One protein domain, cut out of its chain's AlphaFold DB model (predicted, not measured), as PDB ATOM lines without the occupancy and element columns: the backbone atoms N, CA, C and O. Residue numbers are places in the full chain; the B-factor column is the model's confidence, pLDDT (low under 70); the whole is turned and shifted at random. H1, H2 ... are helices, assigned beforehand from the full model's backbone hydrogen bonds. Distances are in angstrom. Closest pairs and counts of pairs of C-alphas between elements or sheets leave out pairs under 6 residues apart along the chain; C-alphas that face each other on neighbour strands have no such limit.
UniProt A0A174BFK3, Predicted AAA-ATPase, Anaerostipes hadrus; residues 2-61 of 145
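This is residues 2 to 61 of the 145 residues of the protein "Predicted AAA-ATPase" of Anaerostipes hadrus (UniProt A0A174BFK3). Three helices, H1, H2 and H4, stand crosswise to one another with few contacts, and short H3 is near H2. A wide loop, residues 8 to 23, leads from H1 to H2; residues 7 to 13 and 17 to 23 stick out. The 60 printed residues include four named helices, H1 to H4 in order, and no named strand: all helix, with under half, 29, in named elements. The whole is only just compact, close to loose, with a radius of gyration of the C-alphas of 12.3 A, spanning 31 by 26 by 23 A.

H1, residues 2 to 7, and H2, residues 24 to 35, are close but not clearly touching, the closest C-alphas, of Val 2 and Leu 31, 6.9 A apart. H3 is residues 42 to 45. H4, residues 54 to 60, is about perpendicular to H2, at 84 degrees. Every O i to N i+4 pair is within hydrogen-bond range in H1, H2 and H4.

H1 begins at C-alpha 2 (179.222, 131.677, 184.252). H2 is 16.5 A long. H4 ends at C-alpha 60 (178.262, 134.919, 175.046).

Residues 9 to 11 and 19 are under 70.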
ATOM      1  N   VAL A   2     179.209 131.578 185.733       84.81
ATOM      2  CA  VAL A   2     179.222 131.677 184.252       84.81
ATOM      3  C   VAL A   2     180.645 131.671 183.687       84.81
ATOM      4  O   VAL A   2     180.998 130.790 182.917       84.81
ATOM      5  N   SER A   3     181.509 132.578 184.159       84.69
ATOM      6  CA  SER A   3     182.895 132.638 183.677       84.69
ATOM      7  C   SER A   3     183.732 131.400 183.992       84.69
ATOM      8  O   SER A   3     184.764 131.218 183.372       84.69
ATOM      9  N   GLU A   4     183.352 130.604 184.989       84.38
ATOM     10  CA  GLU A   4     184.083 129.377 185.329       84.38
ATOM     11  C   GLU A   4     183.669 128.235 184.400       84.38
ATOM     12  O   GLU A   4     184.524 127.502 183.919       84.38
ATOM     13  N   ILE A   5     182.377 128.153 184.061       84.44
ATOM     14  CA  ILE A   5     181.871 127.216 183.050       84.44
ATOM     15  C   ILE A   5     182.557 127.484 181.703       84.44
ATOM     16  O   ILE A   5     183.076 126.558 181.098       84.44
ATOM     17  N   LEU A   6     182.667 128.753 181.295       85.00
ATOM     18  CA  LEU A   6     183.284 129.137 180.015       85.00
ATOM     19  C   LEU A   6     184.810 128.950 179.947       85.00
ATOM     20  O   LEU A   6     185.364 128.866 178.859       85.00
ATOM     21  N   LYS A   7     185.509 128.902 181.087       81.06
ATOM     22  CA  LYS A   7     186.961 128.640 181.132       81.06
ATOM     23  C   LYS A   7     187.302 127.157 181.043       81.06
ATOM     24  O   LYS A   7     188.466 126.813 180.845       81.06
ATOM     25  N   THR A   8     186.326 126.287 181.283       74.69
ATOM     26  CA  THR A   8     186.559 124.846 181.259       74.69
ATOM     27  C   THR A   8     186.691 124.431 179.788       74.69
ATOM     28  O   THR A   8     185.835 124.820 178.993       74.69
ATOM     29  N   PRO A   9     187.760 123.713 179.383       61.91
ATOM     30  CA  PRO A   9     187.928 123.283 177.993       61.91
ATOM     31  C   PRO A   9     186.711 122.479 177.531       61.91
ATOM     32  O   PRO A   9     186.078 121.827 178.356       61.91
ATOM     33  N   ALA A  10     186.393 122.561 176.233       59.06
ATOM     34  CA  ALA A  10     185.148 122.101 175.618       59.06
ATOM     35  C   ALA A  10     184.723 120.694 176.074       59.06
ATOM     36  O   ALA A  10     185.086 119.680 175.486       59.06
ATOM     37  N   THR A  11     183.932 120.637 177.141       64.19
ATOM     38  CA  THR A  11     183.209 119.438 177.537       64.19
ATOM     39  C   THR A  11     181.876 119.457 176.811       64.19
ATOM     40  O   THR A  11     181.106 120.399 177.002       64.19
ATOM     41  N   GLU A  12     181.574 118.413 176.038       75.50
ATOM     42  CA  GLU A  12     180.260 118.237 175.395       75.50
ATOM     43  C   GLU A  12     179.113 118.279 176.416       75.50
ATOM     44  O   GLU A  12     178.001 118.698 176.105       75.50
ATOM     45  N   VAL A  13     179.394 117.885 177.665       82.62
ATOM     46  CA  VAL A  13     178.435 117.889 178.769       82.62
ATOM     47  C   VAL A  13     179.068 118.485 180.025       82.62
ATOM     48  O   VAL A  13     180.073 117.987 180.529       82.62
ATOM     49  N   THR A  14     178.434 119.519 180.582       85.50
ATOM     50  CA  THR A  14     178.770 120.061 181.910       85.50
ATOM     51  C   THR A  14     177.785 119.539 182.954       85.50
ATOM     52  O   THR A  14     176.597 119.860 182.915       85.50
ATOM     53  N   LEU A  15     178.275 118.774 183.933       85.56
ATOM     54  CA  LEU A  15     177.465 118.258 185.038       85.56
ATOM     55  C   LEU A  15     177.668 119.088 186.315       85.56
ATOM     56  O   LEU A  15     178.767 119.160 186.859       85.56
ATOM     57  N   ILE A  16     176.584 119.657 186.853       82.56
ATOM     58  CA  ILE A  16     176.607 120.423 188.111       82.56
ATOM     59  C   ILE A  16     176.002 119.583 189.254       82.56
ATOM     60  O   ILE A  16     174.818 119.694 189.593       82.56
ATOM     61  N   THR A  17     176.824 118.751 189.904       80.25
ATOM     62  CA  THR A  17     176.444 118.021 191.131       80.25
ATOM     63  C   THR A  17     176.611 118.924 192.357       80.25
ATOM     64  O   THR A  17     177.643 119.559 192.520       80.25
ATOM     65  N   ARG A  18     175.590 119.028 193.228       70.50
ATOM     66  CA  ARG A  18     175.635 119.772 194.520       70.50
ATOM     67  C   ARG A  18     174.512 119.337 195.490       70.50
ATOM     68  O   ARG A  18     173.515 118.803 195.003       70.50
ATOM     69  N   PRO A  19     174.610 119.596 196.808       69.25
ATOM     70  CA  PRO A  19     173.577 119.251 197.799       69.25
ATOM     71  C   PRO A  19     172.229 119.980 197.617       69.25
ATOM     72  O   PRO A  19     172.084 120.897 196.803       69.25
ATOM     73  N   ARG A  20     171.214 119.582 198.398       72.00
ATOM     74  CA  ARG A  20     169.875 120.207 198.423       72.00
ATOM     75  C   ARG A  20     169.959 121.665 198.921       72.00
ATOM     76  O   ARG A  20     170.758 121.969 199.796       72.00
ATOM     77  N   ARG A  21     169.116 122.560 198.373       72.12
ATOM     78  CA  ARG A  21     169.022 124.014 198.691       72.12
ATOM     79  C   ARG A  21     170.241 124.880 198.340       72.12
ATOM     80  O   ARG A  21     170.269 126.055 198.673       72.12
ATOM     81  N   PHE A  22     171.189 124.363 197.565       77.75
ATOM     82  CA  PHE A  22     172.389 125.100 197.145       77.75
ATOM     83  C   PHE A  22     172.198 126.013 195.914       77.75
ATOM     84  O   PHE A  22     173.144 126.274 195.179       77.75
ATOM     85  N   GLY A  23     170.969 126.470 195.644       81.75
ATOM     86  CA  GLY A  23     170.706 127.429 194.563       81.75
ATOM     87  C   GLY A  23     170.782 126.868 193.137       81.75
ATOM     88  O   GLY A  23     170.984 127.634 192.207       81.75
ATOM     89  N   LYS A  24     170.599 125.557 192.925       83.31
ATOM     90  CA  LYS A  24     170.640 124.942 191.578       83.31
ATOM     91  C   LYS A  24     169.662 125.585 190.598       83.31
ATOM     92  O   LYS A  24     170.051 125.932 189.495       83.31
ATOM     93  N   THR A  25     168.408 125.759 191.018       86.12
ATOM     94  CA  THR A  25     167.366 126.380 190.190       86.12
ATOM     95  C   THR A  25     167.746 127.808 189.823       86.12
ATOM     96  O   THR A  25     167.640 128.181 188.661       86.12
ATOM     97  N   LEU A  26     168.274 128.573 190.783       89.38
ATOM     98  CA  LEU A  26     168.780 129.920 190.531       89.38
ATOM     99  C   LEU A  26     169.965 129.899 189.557       89.38
ATOM    100  O   LEU A  26     170.009 130.706 188.641       89.38
ATOM    101  N   GLY A  27     170.891 128.951 189.707       89.88
ATOM    102  CA  GLY A  27     172.025 128.781 188.803       89.88
ATOM    103  C   GLY A  27     171.601 128.436 187.374       89.88
ATOM    104  O   GLY A  27     172.081 129.060 186.434       89.88
ATOM    105  N   MET A  28     170.670 127.496 187.205       90.00
ATOM    106  CA  MET A  28     170.120 127.141 185.892       90.00
ATOM    107  C   MET A  28     169.361 128.317 185.270       90.00
ATOM    108  O   MET A  28     169.558 128.610 184.097       90.00
ATOM    109  N   SER A  29     168.563 129.043 186.062       92.50
ATOM    110  CA  SER A  29     167.880 130.262 185.614       92.50
ATOM    111  C   SER A  29     168.870 131.363 185.218       92.50
ATOM    112  O   SER A  29     168.681 132.026 184.204       92.50
ATOM    113  N   MET A  30     169.964 131.527 185.965       93.50
ATOM    114  CA  MET A  30     171.028 132.471 185.631       93.50
ATOM    115  C   MET A  30     171.690 132.107 184.297       93.50
ATOM    116  O   MET A  30     171.854 132.989 183.465       93.50
ATOM    117  N   LEU A  31     172.049 130.836 184.069       93.81
ATOM    118  CA  LEU A  31     172.634 130.400 182.792       93.81
ATOM    119  C   LEU A  31     171.652 130.589 181.637       93.81
ATOM    120  O   LEU A  31     172.029 131.126 180.602       93.81
ATOM    121  N   TYR A  32     170.393 130.207 181.848       94.62
ATOM    122  CA  TYR A  32     169.333 130.378 180.865       94.62
ATOM    123  C   TYR A  32     169.189 131.847 180.449       94.62
ATOM    124  O   TYR A  32     169.282 132.163 179.271       94.62
ATOM    125  N   ASN A  33     169.083 132.765 181.414       95.62
ATOM    126  CA  ASN A  33     169.007 134.195 181.115       95.62
ATOM    127  C   ASN A  33     170.309 134.747 180.522       95.62
ATOM    128  O   ASN A  33     170.251 135.668 179.713       95.62
ATOM    129  N   PHE A  34     171.475 134.231 180.913       96.00
ATOM    130  CA  PHE A  34     172.748 134.723 180.393       96.00
ATOM    131  C   PHE A  34     172.937 134.370 178.916       96.00
ATOM    132  O   PHE A  34     173.366 135.229 178.162       96.00
ATOM    133  N   PHE A  35     172.619 133.145 178.493       95.38
ATOM    134  CA  PHE A  35     172.935 132.672 177.139       95.38
ATOM    135  C   PHE A  35     171.807 132.865 176.118       95.38
ATOM    136  O   PHE A  35     172.106 133.103 174.949       95.38
ATOM    137  N   ASP A  36     170.539 132.770 176.537       95.44
ATOM    138  CA  ASP A  36     169.391 132.723 175.620       95.44
ATOM    139  C   ASP A  36     169.219 134.035 174.842       95.44
ATOM    140  O   ASP A  36     169.037 135.102 175.435       95.44
ATOM    141  N   ILE A  37     169.241 133.951 173.513       93.88
ATOM    142  CA  ILE A  37     169.035 135.065 172.577       93.88
ATOM    143  C   ILE A  37     167.663 135.733 172.717       93.88
ATOM    144  O   ILE A  37     167.485 136.889 172.342       93.88
ATOM    145  N   LYS A  38     166.689 135.031 173.303       91.69
ATOM    146  CA  LYS A  38     165.334 135.549 173.537       91.69
ATOM    147  C   LYS A  38     165.254 136.550 174.691       91.69
ATOM    148  O   LYS A  38     164.176 137.073 174.970       91.69
ATOM    149  N   LYS A  39     166.346 136.765 175.427       93.38
ATOM    150  CA  LYS A  39     166.380 137.606 176.629       93.38
ATOM    151  C   LYS A  39     167.213 138.863 176.374       93.38
ATOM    152  O   LYS A  39     168.201 138.814 175.653       93.38
ATOM    153  N   ASP A  40     166.849 139.972 177.017       93.56
ATOM    154  CA  ASP A  40     167.750 141.120 177.204       93.56
ATOM    155  C   ASP A  40     168.177 141.160 178.669       93.56
ATOM    156  O   ASP A  40     167.536 141.776 179.527       93.56
ATOM    157  N   SER A  41     169.243 140.425 178.972       93.50
ATOM    158  CA  SER A  41     169.642 140.159 180.354       93.50
ATOM    159  C   SER A  41     170.674 141.139 180.893       93.50
ATOM    160  O   SER A  41     171.081 141.011 182.045       93.50
ATOM    161  N   ARG A  42     171.084 142.152 180.120       91.69
ATOM    162  CA  ARG A  42     172.135 143.103 180.530       91.69
ATOM    163  C   ARG A  42     171.846 143.750 181.884       91.69
ATOM    164  O   ARG A  42     172.713 143.755 182.751       91.69
ATOM    165  N   LYS A  43     170.603 144.192 182.097       93.88
ATOM    166  CA  LYS A  43     170.154 144.774 183.375       93.88
ATOM    167  C   LYS A  43     170.186 143.776 184.536       93.88
ATOM    168  O   LYS A  43     170.467 144.168 185.659       93.88
ATOM    169  N   LEU A  44     169.924 142.489 184.284       94.31
ATOM    170  CA  LEU A  44     169.960 141.450 185.326       94.31
ATOM    171  C   LEU A  44     171.377 141.211 185.859       94.31
ATOM    172  O   LEU A  44     171.533 140.772 186.997       94.31
ATOM    173  N   PHE A  45     172.398 141.472 185.039       94.31
ATOM    174  CA  PHE A  45     173.798 141.245 185.392       94.31
ATOM    175  C   PHE A  45     174.559 142.522 185.766       94.31
ATOM    176  O   PHE A  45     175.733 142.431 186.125       94.31
ATOM    177  N   GLU A  46     173.919 143.690 185.706       94.31
ATOM    178  CA  GLU A  46     174.544 144.977 186.003       94.31
ATOM    179  C   GLU A  46     175.134 145.014 187.424       94.31
ATOM    180  O   GLU A  46     174.521 144.569 188.395       94.31
ATOM    181  N   GLY A  47     176.369 145.507 187.544       93.38
ATOM    182  CA  GLY A  47     177.094 145.590 188.816       93.38
ATOM    183  C   GLY A  47     177.694 144.268 189.320       93.38
ATOM    184  O   GLY A  47     178.434 144.284 190.305       93.38
ATOM    185  N   LEU A  48     177.440 143.133 188.658       93.56
ATOM    186  CA  LEU A  48     178.021 141.839 189.030       93.56
ATOM    187  C   LEU A  48     179.422 141.644 188.429       93.56
ATOM    188  O   LEU A  48     179.782 142.210 187.404       93.56
ATOM    189  N   GLU A  49     180.217 140.742 189.010       92.62
ATOM    190  CA  GLU A  49     181.575 140.443 188.516       92.62
ATOM    191  C   GLU A  49     181.627 139.996 187.045       92.62
ATOM    192  O   GLU A  49     182.640 140.178 186.372       92.62
ATOM    193  N   ILE A  50     180.548 139.399 186.526       91.38
ATOM    194  CA  ILE A  50     180.478 138.993 185.120       91.38
ATOM    195  C   ILE A  50     180.308 140.192 184.180       91.38
ATOM    196  O   ILE A  50     180.901 140.173 183.107       91.38
ATOM    197  N   SER A  51     179.592 141.250 184.586       92.31
ATOM    198  CA  SER A  51     179.371 142.427 183.733       92.31
ATOM    199  C   SER A  51     180.633 143.257 183.534       92.31
ATOM    200  O   SER A  51     180.706 144.028 182.591       92.31
ATOM    201  N   LYS A  52     181.643 143.080 184.394       92.88
ATOM    202  CA  LYS A  52     182.973 143.691 184.246       92.88
ATOM    203  C   LYS A  52     183.825 143.009 183.163       92.88
ATOM    204  O   LYS A  52     184.921 143.472 182.860       92.88
ATOM    205  N   LYS A  53     183.374 141.871 182.620       92.12
ATOM    206  CA  LYS A  53     184.087 141.085 181.602       92.12
ATOM    207  C   LYS A  53     183.475 141.335 180.226       92.12
ATOM    208  O   LYS A  53     182.777 140.471 179.694       92.12
ATOM    209  N   ASP A  54     183.768 142.498 179.647       88.56
ATOM    210  CA  ASP A  54     183.169 142.966 178.388       88.56
ATOM    211  C   ASP A  54     183.278 141.961 177.240       88.56
ATOM    212  O   ASP A  54     182.290 141.709 176.558       88.56
ATOM    213  N   ASN A  55     184.452 141.351 177.045       90.44
ATOM    214  CA  ASN A  55     184.653 140.382 175.962       90.44
ATOM    215  C   ASN A  55     183.739 139.159 176.125       90.44
ATOM    216  O   ASN A  55     183.083 138.753 175.173       90.44
ATOM    217  N   VAL A  56     183.619 138.636 177.353       90.88
ATOM    218  CA  VAL A  56     182.740 137.494 177.656       90.88
ATOM    219  C   VAL A  56     181.277 137.872 177.443       90.88
ATOM    220  O   VAL A  56     180.516 137.097 176.876       90.88
ATOM    221  N   CYS A  57     180.864 139.062 177.881       91.88
ATOM    222  CA  CYS A  57     179.484 139.497 177.699       91.88
ATOM    223  C   CYS A  57     179.147 139.701 176.218       91.88
ATOM    224  O   CYS A  57     178.100 139.246 175.778       91.88
ATOM    225  N   LYS A  58     180.035 140.322 175.435       90.69
ATOM    226  CA  LYS A  58     179.816 140.534 173.995       90.69
ATOM    227  C   LYS A  58     179.717 139.227 173.214       90.69
ATOM    228  O   LYS A  58     178.896 139.129 172.313       90.69
ATOM    229  N   GLU A  59     180.553 138.251 173.549       91.69
ATOM    230  CA  GLU A  59     180.624 136.982 172.821       91.69
ATOM    231  C   GLU A  59     179.523 135.996 173.238       91.69
ATOM    232  O   GLU A  59     179.013 135.264 172.397       91.69
ATOM    233  N   TRP A  60     179.121 135.985 174.513       93.38
ATOM    234  CA  TRP A  60     178.262 134.919 175.046       93.38
ATOM    235  C   TRP A  60     176.880 135.377 175.509       93.38
ATOM    236  O   TRP A  60     175.945 134.573 175.499       93.38
ATOM    237  N   MET A  61     176.727 136.631 175.947       95.00
ATOM    238  CA  MET A  61     175.469 137.081 176.541       95.00
ATOM    239  C   MET A  61     174.385 137.217 175.471       95.00
ATOM    240  O   MET A  61     174.526 137.996 174.530       95.00
TER     241      MET A  61